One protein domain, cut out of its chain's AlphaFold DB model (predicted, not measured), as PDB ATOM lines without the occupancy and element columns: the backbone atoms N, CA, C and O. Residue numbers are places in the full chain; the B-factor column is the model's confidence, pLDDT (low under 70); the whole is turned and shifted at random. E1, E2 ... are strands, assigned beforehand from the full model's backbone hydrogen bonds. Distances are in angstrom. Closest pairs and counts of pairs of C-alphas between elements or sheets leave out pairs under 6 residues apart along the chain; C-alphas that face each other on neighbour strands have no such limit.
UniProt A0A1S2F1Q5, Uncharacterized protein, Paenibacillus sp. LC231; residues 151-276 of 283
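What this domain is: This is residues 151 to 276 of the 283 residues of an uncharacterized protein of Paenibacillus sp. LC231 (UniProt A0A1S2F1Q5). Ten strands wrap round into a flattened, elongated barrel that is nearly closed: E1, E2, E3 and E5 make one wall, and E6, E7, E8 and E10 make the other. Near one end the short strand E4 joins the walls between E3 and E6; on the opposite side E10 comes near E1 without pairing with it, and short E9 lies along the far part of E8. The printed part has 126 residues, no named helix and ten named strands, E1 to E10 in order along the chain, in one branched, twisted, antiparallel sheet; the class is all strand. The whole is compact, with a radius of gyration of the C-alphas of 14.6 A, yet elongated in outline, spanning 47 by 27 by 23 A.

How they stand to each other: Start at E1, residues 151 to 157, an edge strand that forms a hairpin with E2, residues 160 to 168; look for N 153 and O 164, 2.8 A apart. On the other side of E2 is E3, residues 175 to 184, again a hairpin, with N 163 and O 181 at 2.9 A. E3 has three neighbours: beside its residues 182 to 184, on the side away from E2, you find E4, residues 189 to 193, antiparallel at 121 degrees, with N 191 and O 182 at 2.8 A. E1 to E4 are a meander, each strand the antiparallel neighbour of the one before. On the same side of E3, beside its residues 176 to 180, is the edge strand E5, residues 205 to 208, with N 180 and O 205 at 2.8 A. E6, residues 213 to 221, bends by 70 degrees at residue 216 and pairs with E4, where N 220 and O 192 are 2.8 A apart. E7, residues 233 to 242, bends by 58 degrees at residue 237 and forms a hairpin with E6, with N 219 and O 234 at 2.8 A. E8, residues 250 to 260, is on the other side of E7, with N 253 and O 240 at 2.8 A. Two edge strands lie on the other side of E8 from E7: E9, residues 263 to 266, with N 258 and O 265 at 2.8 A, and E10, residues 271 to 275, with N 252 and O 273 at 2.9 A. E6 to E9 are a second meander. Now compare E10 with E1: their closest C-alphas, those of Arg 153 and Ala 273, are 6.8 A apart. The closest C-alphas of E5 and E7, those of Leu 207 and Leu 241, are 6.7 A apart. E1 and E7 are apart.

Where its parts are: Find C-alpha 151 at (-12.242, -4.391, 20.952), where E1 begins; it is 20.0 A long. E2 covers 26.5 A and E3 27.4 A, while E4 and E5 are short. E6 spans 22.3 A and E7 26.0 A. E8, the longest strand with 11 residues, runs 31.5 A from C-alpha 250 at (-21.458, 1.542, 15.921). After short E9, E10 ends at C-alpha 275, (-17.560, -1.636, 14.900).

The domain as a whole: The two C-alphas farthest apart, those of His 226 and Phe 246, are 48.7 A apart. The printed part has no cut, and its first and last C-alphas are 11.0 A apart. The links from E4 to E5 and from E6 to E7 are long, with 11 residues each. The mean pLDDT of the printed part is 83.8; look for values under 70 at residues 169 to 174, 198 to 200, 202 and 209 to 214.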
ATOM      1  N   ILE A 151     -12.984  -5.036  22.037       81.25
ATOM      2  CA  ILE A 151     -12.242  -4.391  20.952       81.25
ATOM      3  C   ILE A 151     -11.438  -3.259  21.577       81.25
ATOM      4  O   ILE A 151     -12.022  -2.292  22.063       81.25
ATOM      5  N   GLY A 152     -10.114  -3.392  21.539       84.31
ATOM      6  CA  GLY A 152      -9.183  -2.355  21.970       84.31
ATOM      7  C   GLY A 152      -8.742  -1.483  20.795       84.31
ATOM      8  O   GLY A 152      -8.390  -1.996  19.728       84.31
ATOM      9  N   ARG A 153      -8.740  -0.162  20.975       88.19
ATOM     10  CA  ARG A 153      -8.164   0.820  20.039       88.19
ATOM     11  C   ARG A 153      -7.258   1.784  20.791       88.19
ATOM     12  O   ARG A 153      -7.490   2.094  21.955       88.19
ATOM     13  N   THR A 154      -6.231   2.288  20.120       89.94
ATOM     14  CA  THR A 154      -5.342   3.311  20.677       89.94
ATOM     15  C   THR A 154      -5.077   4.376  19.627       89.94
ATOM     16  O   THR A 154      -4.772   4.048  18.483       89.94
ATOM     17  N   HIS A 155      -5.192   5.638  20.035       91.44
ATOM     18  CA  HIS A 155      -4.918   6.821  19.226       91.44
ATOM     19  C   HIS A 155      -3.903   7.715  19.924       91.44
ATOM     20  O   HIS A 155      -3.888   7.814  21.152       91.44
ATOM     21  N   GLU A 156      -3.082   8.392  19.131       92.62
ATOM     22  CA  GLU A 156      -2.074   9.335  19.609       92.62
ATOM     23  C   GLU A 156      -2.338  10.719  19.003       92.62
ATOM     24  O   GLU A 156      -2.425  10.883  17.786       92.62
ATOM     25  N   CYS A 157      -2.479  11.724  19.866       88.19
ATOM     26  CA  CYS A 157      -2.731  13.122  19.528       88.19
ATOM     27  C   CYS A 157      -1.601  13.975  20.116       88.19
ATOM     28  O   CYS A 157      -1.724  14.539  21.205       88.19
ATOM     29  N   GLY A 158      -0.455  14.034  19.434       88.69
ATOM     30  CA  GLY A 158       0.757  14.596  20.037       88.69
ATOM     31  C   GLY A 158       1.182  13.761  21.258       88.69
ATOM     32  O   GLY A 158       1.249  12.543  21.138       88.69
ATOM     33  N   PRO A 159       1.458  14.357  22.433       92.88
ATOM     34  CA  PRO A 159       1.784  13.604  23.641       92.88
ATOM     35  C   PRO A 159       0.550  13.028  24.351       92.88
ATOM     36  O   PRO A 159       0.713  12.389  25.380       92.88
ATOM     37  N   LEU A 160      -0.677  13.242  23.865       94.56
ATOM     38  CA  LEU A 160      -1.863  12.609  24.442       94.56
ATOM     39  C   LEU A 160      -2.088  11.232  23.806       94.56
ATOM     40  O   LEU A 160      -2.277  11.126  22.598       94.56
ATOM     41  N   LYS A 161      -2.135  10.188  24.630       94.88
ATOM     42  CA  LYS A 161      -2.566   8.837  24.270       94.88
ATOM     43  C   LYS A 161      -4.011   8.624  24.715       94.88
ATOM     44  O   LYS A 161      -4.351   8.883  25.870       94.88
ATOM     45  N   ILE A 162      -4.840   8.114  23.810       94.31
ATOM     46  CA  ILE A 162      -6.242   7.769  24.062       94.31
ATOM     47  C   ILE A 162      -6.419   6.276  23.794       94.31
ATOM     48  O   ILE A 162      -6.247   5.830  22.660       94.31
ATOM     49  N   SER A 163      -6.763   5.503  24.821       92.38
ATOM     50  CA  SER A 163      -7.089   4.078  24.691       92.38
ATOM     51  C   SER A 163      -8.591   3.878  24.838       92.38
ATOM     52  O   SER A 163      -9.208   4.483  25.708       92.38
ATOM     53  N   VAL A 164      -9.177   3.031  24.003       90.06
ATOM     54  CA  VAL A 164     -10.608   2.726  24.009       90.06
ATOM     55  C   VAL A 164     -10.790   1.226  24.089       90.06
ATOM     56  O   VAL A 164     -10.307   0.519  23.209       90.06
ATOM     57  N   ASP A 165     -11.561   0.776  25.072       88.31
ATOM     58  CA  ASP A 165     -11.985  -0.611  25.212       88.31
ATOM     59  C   ASP A 165     -13.507  -0.709  25.109       88.31
ATOM     60  O   ASP A 165     -14.253  -0.269  25.987       88.31
ATOM     61  N   ILE A 166     -13.982  -1.311  24.020       84.50
ATOM     62  CA  ILE A 166     -15.408  -1.549  23.785       84.50
ATOM     63  C   ILE A 166     -15.747  -2.979  24.164       84.50
ATOM     64  O   ILE A 166     -15.098  -3.909  23.684       84.50
ATOM     65  N   HIS A 167     -16.785  -3.165  24.976       79.56
ATOM     66  CA  HIS A 167     -17.174  -4.485  25.453       79.56
ATOM     67  C   HIS A 167     -18.678  -4.625  25.748       79.56
ATOM     68  O   HIS A 167     -19.461  -3.679  25.645       79.56
ATOM     69  N   GLN A 168     -19.097  -5.855  26.054       74.75
ATOM     70  CA  GLN A 168     -20.477  -6.194  26.415       74.75
ATOM     71  C   GLN A 168     -20.719  -5.974  27.917       74.75
ATOM     72  O   GLN A 168     -19.915  -6.399  28.743       74.75
ATOM     73  N   ASN A 169     -21.858  -5.375  28.270       64.19
ATOM     74  CA  ASN A 169     -22.330  -5.270  29.659       64.19
ATOM     75  C   ASN A 169     -22.986  -6.570  30.166       64.19
ATOM     76  O   ASN A 169     -23.112  -6.781  31.367       64.19
ATOM     77  N   VAL A 170     -23.450  -7.425  29.246       58.22
ATOM     78  CA  VAL A 170     -24.127  -8.695  29.549       58.22
ATOM     79  C   VAL A 170     -23.651  -9.800  28.600       58.22
ATOM     80  O   VAL A 170     -23.444  -9.523  27.412       58.22
ATOM     81  N   PRO A 171     -23.501 -11.051  29.079       56.66
ATOM     82  CA  PRO A 171     -23.136 -12.174  28.220       56.66
ATOM     83  C   PRO A 171     -24.126 -12.334  27.060       56.66
ATOM     84  O   PRO A 171     -25.337 -12.345  27.269       56.66
ATOM     85  N   GLY A 172     -23.616 -12.451  25.831       58.28
ATOM     86  CA  GLY A 172     -24.448 -12.636  24.634       58.28
ATOM     87  C   GLY A 172     -25.191 -11.381  24.151       58.28
ATOM     88  O   GLY A 172     -25.940 -11.468  23.182       58.28
ATOM     89  N   GLY A 173     -24.985 -10.224  24.790       62.50
ATOM     90  CA  GLY A 173     -25.530  -8.938  24.348       62.50
ATOM     91  C   GLY A 173     -24.686  -8.240  23.277       62.50
ATOM     92  O   GLY A 173     -23.647  -8.732  22.840       62.50
ATOM     93  N   PHE A 174     -25.104  -7.048  22.856       69.75
ATOM     94  CA  PHE A 174     -24.312  -6.218  21.942       69.75
ATOM     95  C   PHE A 174     -23.150  -5.540  22.670       69.75
ATOM     96  O   PHE A 174     -23.228  -5.281  23.872       69.75
ATOM     97  N   LEU A 175     -22.085  -5.222  21.929       72.06
ATOM     98  CA  LEU A 175     -21.037  -4.315  22.399       72.06
ATOM     99  C   LEU A 175     -21.665  -2.952  22.688       72.06
ATOM    100  O   LEU A 175     -22.117  -2.273  21.764       72.06
ATOM    101  N   ASN A 176     -21.755  -2.604  23.968       73.19
ATOM    102  CA  ASN A 176     -22.618  -1.527  24.445       73.19
ATOM    103  C   ASN A 176     -22.034  -0.721  25.613       73.19
ATOM    104  O   ASN A 176     -22.738   0.117  26.185       73.19
ATOM    105  N   VAL A 177     -20.769  -0.977  25.945       78.06
ATOM    106  CA  VAL A 177     -19.970  -0.204  26.893       78.06
ATOM    107  C   VAL A 177     -18.687   0.221  26.201       78.06
ATOM    108  O   VAL A 177     -18.068  -0.593  25.514       78.06
ATOM    109  N   ALA A 178     -18.285   1.473  26.396       83.38
ATOM    110  CA  ALA A 178     -16.959   1.951  26.033       83.38
ATOM    111  C   ALA A 178     -16.257   2.517  27.268       83.38
ATOM    112  O   ALA A 178     -16.799   3.386  27.946       83.38
ATOM    113  N   GLU A 179     -15.050   2.031  27.532       86.94
ATOM    114  CA  GLU A 179     -14.122   2.599  28.505       86.94
ATOM    115  C   GLU A 179     -13.041   3.371  27.748       86.94
ATOM    116  O   GLU A 179     -12.382   2.828  26.862       86.94
ATOM    117  N   VAL A 180     -12.892   4.657  28.058       89.56
ATOM    118  CA  VAL A 180     -11.968   5.562  27.371       89.56
ATOM    119  C   VAL A 180     -10.956   6.095  28.368       89.56
ATOM    120  O   VAL A 180     -11.306   6.798  29.316       89.56
ATOM    121  N   PHE A 181      -9.692   5.771  28.139       91.81
ATOM    122  CA  PHE A 181      -8.583   6.159  28.991       91.81
ATOM    123  C   PHE A 181      -7.721   7.211  28.304       91.81
ATOM    124  O   PHE A 181      -7.462   7.137  27.104       91.81
ATOM    125  N   PHE A 182      -7.217   8.153  29.094       93.25
ATOM    126  CA  PHE A 182      -6.380   9.251  28.627       93.25
ATOM    127  C   PHE A 182      -5.076   9.245  29.414       93.25
ATOM    128  O   PHE A 182      -5.098   9.240  30.643       93.25
ATOM    129  N   SER A 183      -3.938   9.265  28.731       93.94
ATOM    130  CA  SER A 183      -2.632   9.401  29.376       93.94
ATOM    131  C   SER A 183      -1.694  10.286  28.573       93.94
ATOM    132  O   SER A 183      -1.830  10.442  27.364       93.94
ATOM    133  N   ASP A 184      -0.724  10.877  29.252       93.06
ATOM    134  CA  ASP A 184       0.424  11.492  28.605       93.06
ATOM    135  C   ASP A 184       1.404  10.400  28.160       93.06
ATOM    136  O   ASP A 184       2.013   9.731  28.990       93.06
ATOM    137  N   LEU A 185       1.584  10.250  26.851       92.62
ATOM    138  CA  LEU A 185       2.479   9.295  26.203       92.62
ATOM    139  C   LEU A 185       3.934   9.444  26.670       92.62
ATOM    140  O   LEU A 185       4.659   8.455  26.753       92.62
ATOM    141  N   SER A 186       4.372  10.667  26.988       89.00
ATOM    142  CA  SER A 186       5.767  10.937  27.359       89.00
ATOM    143  C   SER A 186       6.124  10.421  28.753       89.00
ATOM    144  O   SER A 186       7.259  10.017  29.001       89.00
ATOM    145  N   THR A 187       5.150  10.408  29.664       89.81
ATOM    146  CA  THR A 187       5.352  10.033  31.069       89.81
ATOM    147  C   THR A 187       4.553   8.804  31.497       89.81
ATOM    148  O   THR A 187       4.755   8.307  32.602       89.81
ATOM    149  N   ASN A 188       3.650   8.314  30.642       89.50
ATOM    150  CA  ASN A 188       2.562   7.391  30.973       89.50
ATOM    151  C   ASN A 188       1.697   7.864  32.157       89.50
ATOM    152  O   ASN A 188       1.096   7.052  32.858       89.50
ATOM    153  N   THR A 189       1.633   9.177  32.405       90.44
ATOM    154  CA  THR A 189       0.785   9.721  33.471       90.44
ATOM    155  C   THR A 189      -0.667   9.699  33.022       90.44
ATOM    156  O   THR A 189      -1.013  10.311  32.015       90.44
ATOM    157  N   TRP A 190      -1.528   9.032  33.783       91.38
ATOM    158  CA  TRP A 190      -2.961   9.012  33.519       91.38
ATOM    159  C   TRP A 190      -3.625  10.355  33.823       91.38
ATOM    160  O   TRP A 190      -3.271  11.057  34.779       91.38
ATOM    161  N   MET A 191      -4.621  10.679  33.007       91.31
ATOM    162  CA  MET A 191      -5.519  11.803  33.207       91.31
ATOM    163  C   MET A 191      -6.783  11.288  33.888       91.31
ATOM    164  O   MET A 191      -7.357  10.281  33.481       91.31
ATOM    165  N   VAL A 192      -7.219  11.995  34.920       90.00
ATOM    166  CA  VAL A 192      -8.439  11.700  35.675       90.00
ATOM    167  C   VAL A 192      -9.307  12.939  35.716       90.00
ATOM    168  O   VAL A 192      -8.821  14.045  35.479       90.00
ATOM    169  N   ARG A 193     -10.592  12.792  36.044       87.06
ATOM    170  CA  ARG A 193     -11.465  13.961  36.207       87.06
ATOM    171  C   ARG A 193     -10.885  14.930  37.230       87.06
ATOM    172  O   ARG A 193     -10.389  14.504  38.269       87.06
ATOM    173  N   ASP A 194     -11.000  16.227  36.959       86.25
ATOM    174  CA  ASP A 194     -10.374  17.282  37.765       86.25
ATOM    175  C   ASP A 194     -10.717  17.188  39.265       86.25
ATOM    176  O   ASP A 194      -9.869  17.359  40.136       86.25
ATOM    177  N   TYR A 195     -11.945  16.785  39.591       81.12
ATOM    178  CA  TYR A 195     -12.376  16.613  40.978       81.12
ATOM    179  C   TYR A 195     -11.826  15.364  41.687       81.12
ATOM    180  O   TYR A 195     -12.103  15.173  42.870       81.12
ATOM    181  N   LYS A 196     -11.085  14.502  40.982       76.69
ATOM    182  CA  LYS A 196     -10.531  13.237  41.486       76.69
ATOM    183  C   LYS A 196      -9.002  13.232  41.590       76.69
ATOM    184  O   LYS A 196      -8.420  12.162  41.791       76.69
ATOM    185  N   GLN A 197      -8.343  14.388  41.478       78.75
ATOM    186  CA  GLN A 197      -6.887  14.495  41.628       78.75
ATOM    187  C   GLN A 197      -6.387  13.766  42.895       78.75
ATOM    188  O   GLN A 197      -6.962  13.900  43.975       78.75
ATOM    189  N   GLY A 198      -5.336  12.955  42.752       68.94
ATOM    190  CA  GLY A 198      -4.689  12.213  43.839       68.94
ATOM    191  C   GLY A 198      -5.448  10.996  44.377       68.94
ATOM    192  O   GLY A 198      -4.975  10.370  45.323       68.94
ATOM    193  N   SER A 199      -6.609  10.647  43.810       69.12
ATOM    194  CA  SER A 199      -7.460   9.570  44.345       69.12
ATOM    195  C   SER A 199      -7.511   8.297  43.491       69.12
ATOM    196  O   SER A 199      -7.949   7.260  43.991       69.12
ATOM    197  N   ARG A 200      -7.067   8.345  42.223       67.69
ATOM    198  CA  ARG A 200      -7.144   7.223  41.263       67.69
ATOM    199  C   ARG A 200      -6.025   7.265  40.247       67.69
ATOM    200  O   ARG A 200      -5.877   8.273  39.573       67.69
ATOM    201  N   ASN A 201      -5.315   6.157  40.079       72.38
ATOM    202  CA  ASN A 201      -4.282   6.053  39.053       72.38
ATOM    203  C   ASN A 201      -4.843   5.637  37.688       72.38
ATOM    204  O   ASN A 201      -4.225   5.966  36.694       72.38
ATOM    205  N   GLU A 202      -6.007   4.984  37.629       69.69
ATOM    206  CA  GLU A 202      -6.687   4.578  36.391       69.69
ATOM    207  C   GLU A 202      -8.182   4.902  36.547       69.69
ATOM    208  O   GLU A 202      -8.855   4.329  37.403       69.69
ATOM    209  N   ASP A 203      -8.693   5.884  35.796       72.75
ATOM    210  CA  ASP A 203     -10.103   6.310  35.849       72.75
ATOM    211  C   ASP A 203     -10.628   6.508  34.419       72.75
ATOM    212  O   ASP A 203     -10.523   7.612  33.878       72.75
ATOM    213  N   PRO A 204     -11.137   5.446  33.765       82.19
ATOM    214  CA  PRO A 204     -11.721   5.588  32.441       82.19
ATOM    215  C   PRO A 204     -12.979   6.452  32.487       82.19
ATOM    216  O   PRO A 204     -13.740   6.454  33.459       82.19
ATOM    217  N   LEU A 205     -13.255   7.128  31.377       82.62
ATOM    218  CA  LEU A 205     -14.611   7.569  31.077       82.62
ATOM    219  C   LEU A 205     -15.403   6.365  30.583       82.62
ATOM    220  O   LEU A 205     -14.995   5.712  29.626       82.62
ATOM    221  N   ILE A 206     -16.513   6.065  31.255       77.06
ATOM    222  CA  ILE A 206     -17.345   4.900  30.958       77.06
ATOM    223  C   ILE A 206     -18.647   5.381  30.324       77.06
ATOM    224  O   ILE A 206     -19.415   6.101  30.960       77.06
ATOM    225  N   LEU A 207     -18.899   4.957  29.088       74.31
ATOM    226  CA  LEU A 207     -20.109   5.265  28.328       74.31
ATOM    227  C   LEU A 207     -20.953   4.000  28.159       74.31
ATOM    228  O   LEU A 207     -20.418   2.935  27.851       74.31
ATOM    229  N   TYR A 208     -22.273   4.127  28.322       71.19
ATOM    230  CA  TYR A 208     -23.239   3.029  28.205       71.19
ATOM    231  C   TYR A 208     -24.269   3.294  27.104       71.19
ATOM    232  O   TYR A 208     -24.589   4.440  26.802       71.19
ATOM    233  N   ASN A 209     -24.868   2.208  26.600       59.25
ATOM    234  CA  ASN A 209     -25.939   2.119  25.590       59.25
ATOM    235  C   ASN A 209     -27.013   3.235  25.588       59.25
ATOM    236  O   ASN A 209     -27.630   3.482  24.559       59.25
ATOM    237  N   GLN A 210     -27.306   3.869  26.728       48.56
ATOM    238  CA  GLN A 210     -28.427   4.813  26.862       48.56
ATOM    239  C   GLN A 210     -28.056   6.158  27.513       48.56
ATOM    240  O   GLN A 210     -28.954   6.923  27.854       48.56
ATOM    241  N   ASN A 211     -26.759   6.472  27.648       49.31
ATOM    242  CA  ASN A 211     -26.281   7.829  27.939       49.31
ATOM    243  C   ASN A 211     -25.136   8.145  26.985       49.31
ATOM    244  O   ASN A 211     -23.990   7.756  27.206       49.31
ATOM    245  N   ILE A 212     -25.523   8.757  25.871       53.69
ATOM    246  CA  ILE A 212     -24.730   8.790  24.649       53.69
ATOM    247  C   ILE A 212     -23.593   9.788  24.766       53.69
ATOM    248  O   ILE A 212     -22.596   9.530  24.128       53.69
ATOM    249  N   GLU A 213     -23.681  10.818  25.607       59.00
ATOM    250  CA  GLU A 213     -22.763  11.953  25.576       59.00
ATOM    251  C   GLU A 213     -22.274  12.313  26.987       59.00
ATOM    252  O   GLU A 213     -23.081  12.578  27.884       59.00
ATOM    253  N   GLU A 214     -20.958  12.339  27.204       68.25
ATOM    254  CA  GLU A 214     -20.396  13.113  28.311       68.25
ATOM    255  C   GLU A 214     -19.900  14.462  27.805       68.25
ATOM    256  O   GLU A 214     -19.017  14.531  26.951       68.25
ATOM    257  N   ASN A 215     -20.466  15.525  28.373       77.31
ATOM    258  CA  ASN A 215     -20.169  16.900  28.007       77.31
ATOM    259  C   ASN A 215     -19.374  17.612  29.091       77.31
ATOM    260  O   ASN A 215     -19.515  17.315  30.280       77.31
ATOM    261  N   ASP A 216     -18.582  18.590  28.663       81.06
ATOM    262  CA  ASP A 216     -17.840  19.501  29.535       81.06
ATOM    263  C   ASP A 216     -17.000  18.787  30.610       81.06
ATOM    264  O   ASP A 216     -16.913  19.209  31.767       81.06
ATOM    265  N   VAL A 217     -16.349  17.684  30.229       86.12
ATOM    266  CA  VAL A 217     -15.492  16.918  31.135       86.12
ATOM    267  C   VAL A 217     -14.089  17.503  31.117       86.12
ATOM    268  O   VAL A 217     -13.407  17.497  30.091       86.12
ATOM    269  N   LEU A 218     -13.632  17.974  32.275       90.31
ATOM    270  CA  LEU A 218     -12.250  18.390  32.482       90.31
ATOM    271  C   LEU A 218     -11.447  17.253  33.122       90.31
ATOM    272  O   LEU A 218     -11.802  16.757  34.198       90.31
ATOM    273  N   LEU A 219     -10.354  16.869  32.469       91.81
ATOM    274  CA  LEU A 219      -9.376  15.913  32.966       91.81
ATOM    275  C   LEU A 219      -8.048  16.613  33.259       91.81
ATOM    276  O   LEU A 219      -7.577  17.437  32.475       91.81
ATOM    277  N   CYS A 220      -7.416  16.214  34.354       91.94
ATOM    278  CA  CYS A 220      -6.114  16.686  34.805       91.94
ATOM    279  C   CYS A 220      -5.215  15.478  35.113       91.94
ATOM    280  O   CYS A 220      -5.725  14.388  35.380       91.94
ATOM    281  N   PRO A 221      -3.881  15.635  35.110       91.94
ATOM    282  CA  PRO A 221      -2.984  14.567  35.521       91.94
ATOM    283  C   PRO A 221      -3.334  14.083  36.928       91.94
ATOM    284  O   PRO A 221      -3.614  14.900  37.807       91.94
ATOM    285  N   VAL A 222      -3.254  12.772  37.173       88.56
ATOM    286  CA  VAL A 222      -3.570  12.184  38.490       88.56
ATOM    287  C   VAL A 222      -2.835  12.865  39.651       88.56
ATOM    288  O   VAL A 222      -3.407  13.037  40.724       88.56
ATOM    289  N   ASN A 223      -1.601  13.322  39.430       85.44
ATOM    290  CA  ASN A 223      -0.769  13.980  40.444       85.44
ATOM    291  C   ASN A 223      -0.989  15.507  40.543       85.44
ATOM    292  O   ASN A 223      -0.224  16.200  41.215       85.44
ATOM    293  N   GLY A 224      -2.008  16.044  39.862       80.06
ATOM    294  CA  GLY A 224      -2.353  17.465  39.858       80.06
ATOM    295  C   GLY A 224      -1.280  18.361  39.232       80.06
ATOM    296  O   GLY A 224      -0.473  17.930  38.407       80.06
ATOM    297  N   ILE A 225      -1.254  19.629  39.652       70.25
ATOM    298  CA  ILE A 225      -0.376  20.690  39.116       70.25
ATOM    299  C   ILE A 225       1.133  20.430  39.278       70.25
ATOM    300  O   ILE A 225       1.940  21.084  38.624       70.25
ATOM    301  N   HIS A 226       1.526  19.495  40.146       72.88
ATOM    302  CA  HIS A 226       2.923  19.098  40.355       72.88
ATOM    303  C   HIS A 226       3.331  17.887  39.507       72.88
ATOM    304  O   HIS A 226       4.434  17.357  39.659       72.88
ATOM    305  N   SER A 227       2.440  17.426  38.630       81.31
ATOM    306  CA  SER A 227       2.726  16.349  37.699       81.31
ATOM    307  C   SER A 227       3.855  16.724  36.738       81.31
ATOM    308  O   SER A 227       3.971  17.865  36.298       81.31
ATOM    309  N   LYS A 228       4.662  15.727  36.364       87.06
ATOM    310  CA  LYS A 228       5.649  15.839  35.276       87.06
ATOM    311  C   LYS A 228       5.013  15.712  33.886       87.06
ATOM    312  O   LYS A 228       5.740  15.713  32.899       87.06
ATOM    313  N   SER A 229       3.689  15.549  33.824       90.12
ATOM    314  CA  SER A 229       2.937  15.383  32.585       90.12
ATOM    315  C   SER A 229       3.112  16.584  31.659       90.12
ATOM    316  O   SER A 229       2.934  17.728  32.076       90.12
ATOM    317  N   THR A 230       3.401  16.308  30.391       93.06
ATOM    318  CA  THR A 230       3.433  17.316  29.326       93.06
ATOM    319  C   THR A 230       2.020  17.800  28.992       93.06
ATOM    320  O   THR A 230       1.814  18.974  28.682       93.06
ATOM    321  N   VAL A 231       1.030  16.905  29.080       93.25
ATOM    322  CA  VAL A 231      -0.388  17.254  28.935       93.25
ATOM    323  C   VAL A 231      -0.883  17.814  30.265       93.25
ATOM    324  O   VAL A 231      -0.938  17.099  31.267       93.25
ATOM    325  N   GLN A 232      -1.238  19.096  30.281       92.88
ATOM    326  CA  GLN A 232      -1.636  19.799  31.501       92.88
ATOM    327  C   GLN A 232      -3.114  19.582  31.820       92.88
ATOM    328  O   GLN A 232      -3.474  19.443  32.986       92.88
ATOM    329  N   GLN A 233      -3.963  19.568  30.790       94.00
ATOM    330  CA  GLN A 233      -5.412  19.402  30.900       94.00
ATOM    331  C   GLN A 233      -5.971  18.776  29.619       94.00
ATOM    332  O   GLN A 233      -5.419  18.980  28.537       94.00
ATOM    333  N   VAL A 234      -7.087  18.062  29.732       94.12
ATOM    334  CA  VAL A 234      -7.932  17.670  28.597       94.12
ATOM    335  C   VAL A 234      -9.336  18.175  28.877       94.12
ATOM    336  O   VAL A 234      -9.893  17.890  29.930       94.12
ATOM    337  N   TRP A 235      -9.906  18.918  27.942       94.38
ATOM    338  CA  TRP A 235     -11.300  19.321  27.980       94.38
ATOM    339  C   TRP A 235     -12.054  18.580  26.885       94.38
ATOM    340  O   TRP A 235     -11.829  18.789  25.694       94.38
ATOM    341  N   ILE A 236     -12.937  17.685  27.301       92.44
ATOM    342  CA  ILE A 236     -13.834  16.958  26.416       92.44
ATOM    343  C   ILE A 236     -15.118  17.758  26.379       92.44
ATOM    344  O   ILE A 236     -15.823  17.877  27.381       92.44
ATOM    345  N   LYS A 237     -15.384  18.338  25.215       89.81
ATOM    346  CA  LYS A 237     -16.610  19.080  24.981       89.81
ATOM    347  C   LYS A 237     -17.779  18.116  24.837       89.81
ATOM    348  O   LYS A 237     -18.792  18.366  25.472       89.81
ATOM    349  N   SER A 238     -17.601  17.046  24.061       88.19
ATOM    350  CA  SER A 238     -18.529  15.918  23.968       88.19
ATOM    351  C   SER A 238     -17.784  14.610  23.676       88.19
ATOM    352  O   SER A 238     -16.736  14.597  23.018       88.19
ATOM    353  N   ILE A 239     -18.314  13.488  24.156       87.69
ATOM    354  CA  ILE A 239     -17.873  12.149  23.756       87.69
ATOM    355  C   ILE A 239     -19.085  11.238  23.597       87.69
ATOM    356  O   ILE A 239     -19.810  11.010  24.559       87.69
ATOM    357  N   ASP A 240     -19.283  10.738  22.374       85.94
ATOM    358  CA  ASP A 240     -20.542  10.162  21.915       85.94
ATOM    359  C   ASP A 240     -20.451   8.673  21.559       85.94
ATOM    360  O   ASP A 240     -19.694   8.304  20.656       85.94
ATOM    361  N   LEU A 241     -21.263   7.818  22.191       83.75
ATOM    362  CA  LEU A 241     -21.349   6.382  21.886       83.75
ATOM    363  C   LEU A 241     -22.596   6.028  21.057       83.75
ATOM    364  O   LEU A 241     -23.724   6.112  21.535       83.75
ATOM    365  N   PHE A 242     -22.395   5.519  19.841       83.50
ATOM    366  CA  PHE A 242     -23.458   5.038  18.953       83.50
ATOM    367  C   PHE A 242     -23.375   3.516  18.805       83.50
ATOM    368  O   PHE A 242     -22.353   2.992  18.364       83.50
ATOM    369  N   ILE A 243     -24.445   2.796  19.147       78.19
ATOM    370  CA  ILE A 243     -24.494   1.324  19.092       78.19
ATOM    371  C   ILE A 243     -24.838   0.836  17.675       78.19
ATOM    372  O   ILE A 243     -25.698   1.438  17.024       78.19
ATOM    373  N   PRO A 244     -24.209  -0.251  17.186       78.00
ATOM    374  CA  PRO A 244     -24.498  -0.791  15.861       78.00
ATOM    375  C   PRO A 244     -25.938  -1.308  15.748       78.00
ATOM    376  O   PRO A 244     -26.426  -2.027  16.621       78.00
ATOM    377  N   GLN A 245     -26.579  -1.023  14.616       78.88
ATOM    378  CA  GLN A 245     -27.855  -1.623  14.203       78.88
ATOM    379  C   GLN A 245     -27.623  -2.596  13.038       78.88
ATOM    380  O   GLN A 245     -26.531  -2.636  12.468       78.88
ATOM    381  N   PHE A 246     -28.631  -3.392  12.659       70.31
ATOM    382  CA  PHE A 246     -28.541  -4.246  11.470       70.31
ATOM    383  C   PHE A 246     -28.178  -3.376  10.247       70.31
ATOM    384  O   PHE A 246     -28.975  -2.548   9.818       70.31
ATOM    385  N   HIS A 247     -26.952  -3.553   9.730       75.50
ATOM    386  CA  HIS A 247     -26.315  -2.803   8.626       75.50
ATOM    387  C   HIS A 247     -25.763  -1.396   8.924       75.50
ATOM    388  O   HIS A 247     -25.283  -0.738   8.002       75.50
ATOM    389  N   VAL A 248     -25.756  -0.939  10.181       83.75
ATOM    390  CA  VAL A 248     -25.152   0.348  10.570       83.75
ATOM    391  C   VAL A 248     -24.082   0.116  11.628       83.75
ATOM    392  O   VAL A 248     -24.343  -0.493  12.665       83.75
ATOM    393  N   CYS A 249     -22.879   0.622  11.371       87.12
ATOM    394  CA  CYS A 249     -21.763   0.553  12.303       87.12
ATOM    395  C   CYS A 249     -22.028   1.365  13.566       87.12
ATOM    396  O   CYS A 249     -22.501   2.502  13.506       87.12
ATOM    397  N   GLY A 250     -21.660   0.786  14.703       86.69
ATOM    398  CA  GLY A 250     -21.458   1.542  15.921       86.69
ATOM    399  C   GLY A 250     -20.211   2.396  15.788       86.69
ATOM    400  O   GLY A 250     -19.308   2.069  15.016       86.69
ATOM    401  N   LYS A 251     -20.164   3.497  16.526       89.56
ATOM    402  CA  LYS A 251     -19.009   4.391  16.548       89.56
ATOM    403  C   LYS A 251     -18.887   5.097  17.888       89.56
ATOM    404  O   LYS A 251     -19.888   5.354  18.550       89.56
ATOM    405  N   LEU A 252     -17.656   5.420  18.255       90.06
ATOM    406  CA  LEU A 252     -17.327   6.269  19.392       90.06
ATOM    407  C   LEU A 252     -16.701   7.552  18.851       90.06
ATOM    408  O   LEU A 252     -15.642   7.498  18.219       90.06
ATOM    409  N   CYS A 253     -17.355   8.684  19.077       91.31
ATOM    410  CA  CYS A 253     -16.895   9.994  18.629       91.31
ATOM    411  C   CYS A 253     -16.405  10.830  19.813       91.31
ATOM    412  O   CYS A 253     -16.916  10.689  20.914       91.31
ATOM    413  N   ILE A 254     -15.446  11.723  19.585       92.50
ATOM    414  CA  ILE A 254     -14.963  12.687  20.574       92.50
ATOM    415  C   ILE A 254     -14.794  14.066  19.929       92.50
ATOM    416  O   ILE A 254     -14.238  14.191  18.833       92.50
ATOM    417  N   ASP A 255     -15.252  15.106  20.620       93.31
ATOM    418  CA  ASP A 255     -14.917  16.504  20.350       93.31
ATOM    419  C   ASP A 255     -14.299  17.088  21.619       93.31
ATOM    420  O   ASP A 255     -14.887  17.082  22.701       93.31
ATOM    421  N   GLY A 256     -13.071  17.571  21.510       94.12
ATOM    422  CA  GLY A 256     -12.339  18.034  22.673       94.12
ATOM    423  C   GLY A 256     -10.978  18.590  22.318       94.12
ATOM    424  O   GLY A 256     -10.522  18.536  21.169       94.12
ATOM    425  N   MET A 257     -10.332  19.136  23.334       96.56
ATOM    426  CA  MET A 257      -9.028  19.759  23.238       96.56
ATOM    427  C   MET A 257      -8.145  19.316  24.402       96.56
ATOM    428  O   MET A 257      -8.631  18.962  25.471       96.56
ATOM    429  N   PHE A 258      -6.836  19.375  24.221       95.81
ATOM    430  CA  PHE A 258      -5.858  19.165  25.283       95.81
ATOM    431  C   PHE A 258      -4.866  20.318  25.327       95.81
ATOM    432  O   PHE A 258      -4.584  20.946  24.307       95.81
ATOM    433  N   MET A 259      -4.363  20.620  26.518       95.69
ATOM    434  CA  MET A 259      -3.460  21.736  26.763       95.69
ATOM    435  C   MET A 259      -2.021  21.251  26.914       95.69
ATOM    436  O   MET A 259      -1.736  20.375  27.735       95.69
ATOM    437  N   ILE A 260      -1.116  21.869  26.157       93.75
ATOM    438  CA  ILE A 260       0.336  21.717  26.285       93.75
ATOM    439  C   ILE A 260       0.954  23.102  26.266       93.75
ATOM    440  O   ILE A 260       0.645  23.901  25.385       93.75
ATOM    441  N   ASN A 261       1.859  23.386  27.202       90.31
ATOM    442  CA  ASN A 261       2.545  24.677  27.286       90.31
ATOM    443  C   ASN A 261       1.568  25.871  27.232       90.31
ATOM    444  O   ASN A 261       1.851  26.883  26.592       90.31
ATOM    445  N   ASN A 262       0.412  25.744  27.893       90.25
ATOM    446  CA  ASN A 262      -0.687  26.718  27.902       90.25
ATOM    447  C   ASN A 262      -1.341  26.994  26.530       90.25
ATOM    448  O   ASN A 262      -2.029  28.002  26.365       90.25
ATOM    449  N   ILE A 263      -1.155  26.108  25.548       95.19
ATOM    450  CA  ILE A 263      -1.783  26.170  24.226       95.19
ATOM    451  C   ILE A 263      -2.754  24.996  24.094       95.19
ATOM    452  O   ILE A 263      -2.410  23.855  24.400       95.19
ATOM    453  N   TRP A 264      -3.977  25.279  23.647       95.75
ATOM    454  CA  TRP A 264      -4.992  24.259  23.393       95.75
ATOM    455  C   TRP A 264      -4.855  23.670  21.986       95.75
ATOM    456  O   TRP A 264      -4.777  24.396  20.995       95.75
ATOM    457  N   HIS A 265      -4.897  22.346  21.903       96.19
ATOM    458  CA  HIS A 265      -4.814  21.560  20.678       96.19
ATOM    459  C   HIS A 265      -6.066  20.697  20.532       96.19
ATOM    460  O   HIS A 265      -6.519  20.107  21.507       96.19
ATOM    461  N   ASN A 266      -6.618  20.595  19.324       95.56
ATOM    462  CA  ASN A 266      -7.775  19.733  19.068       95.56
ATOM    463  C   ASN A 266      -7.386  18.250  19.111       95.56
ATOM    464  O   ASN A 266      -6.340  17.868  18.583       95.56
ATOM    465  N   ILE A 267      -8.264  17.411  19.659       93.56
ATOM    466  CA  ILE A 267      -8.144  15.950  19.582       93.56
ATOM    467  C   ILE A 267      -8.488  15.489  18.155       93.56
ATOM    468  O   ILE A 267      -9.545  15.837  17.623       93.56
ATOM    469  N   GLN A 268      -7.599  14.710  17.528       88.75
ATOM    470  CA  GLN A 268      -7.828  14.072  16.226       88.75
ATOM    471  C   GLN A 268      -7.239  12.650  16.194       88.75
ATOM    472  O   GLN A 268      -6.085  12.489  16.586       88.75
ATOM    473  N   PRO A 269      -7.963  11.636  15.675       86.69
ATOM    474  CA  PRO A 269      -9.232  11.736  14.948       86.69
ATOM    475  C   PRO A 269     -10.455  11.950  15.855       86.69
ATOM    476  O   PRO A 269     -10.447  11.611  17.032       86.69
ATOM    477  N   ARG A 270     -11.539  12.491  15.274       88.62
ATOM    478  CA  ARG A 270     -12.840  12.650  15.956       88.62
ATOM    479  C   ARG A 270     -13.592  11.336  16.161       88.62
ATOM    480  O   ARG A 270     -14.486  11.289  16.990       88.62
ATOM    481  N   ILE A 271     -13.278  10.291  15.396       90.88
ATOM    482  CA  ILE A 271     -13.857   8.951  15.559       90.88
ATOM    483  C   ILE A 271     -12.766   8.068  16.152       90.88
ATOM    484  O   ILE A 271     -11.763   7.804  15.492       90.88
ATOM    485  N   LEU A 272     -12.961   7.625  17.391       91.06
ATOM    486  CA  LEU A 272     -11.998   6.799  18.118       91.06
ATOM    487  C   LEU A 272     -12.190   5.302  17.847       91.06
ATOM    488  O   LEU A 272     -11.248   4.519  17.943       91.06
ATOM    489  N   ALA A 273     -13.400   4.871  17.507       90.44
ATOM    490  CA  ALA A 273     -13.660   3.480  17.157       90.44
ATOM    491  C   ALA A 273     -14.905   3.356  16.279       90.44
ATOM    492  O   ALA A 273     -15.819   4.173  16.382       90.44
ATOM    493  N   SER A 274     -14.937   2.311  15.450       90.06
ATOM    494  CA  SER A 274     -16.090   1.904  14.646       90.06
ATOM    495  C   SER A 274     -16.181   0.378  14.625       90.06
ATOM    496  O   SER A 274     -15.159  -0.294  14.457       90.06
ATOM    497  N   TRP A 275     -17.372  -0.183  14.837       88.75
ATOM    498  CA  TRP A 275     -17.560  -1.636  14.900       88.75
ATOM    499  C   TRP A 275     -18.910  -2.095  14.353       88.75
ATOM    500  O   TRP A 275     -19.929  -1.410  14.431       88.75
ATOM    501  N   THR A 276     -18.906  -3.301  13.796       84.69
ATOM    502  CA  THR A 276     -20.102  -4.009  13.333       84.69
ATOM    503  C   THR A 276     -20.887  -4.579  14.512       84.69
ATOM    504  O   THR A 276     -20.371  -4.731  15.617       84.69
TER     505      THR A 276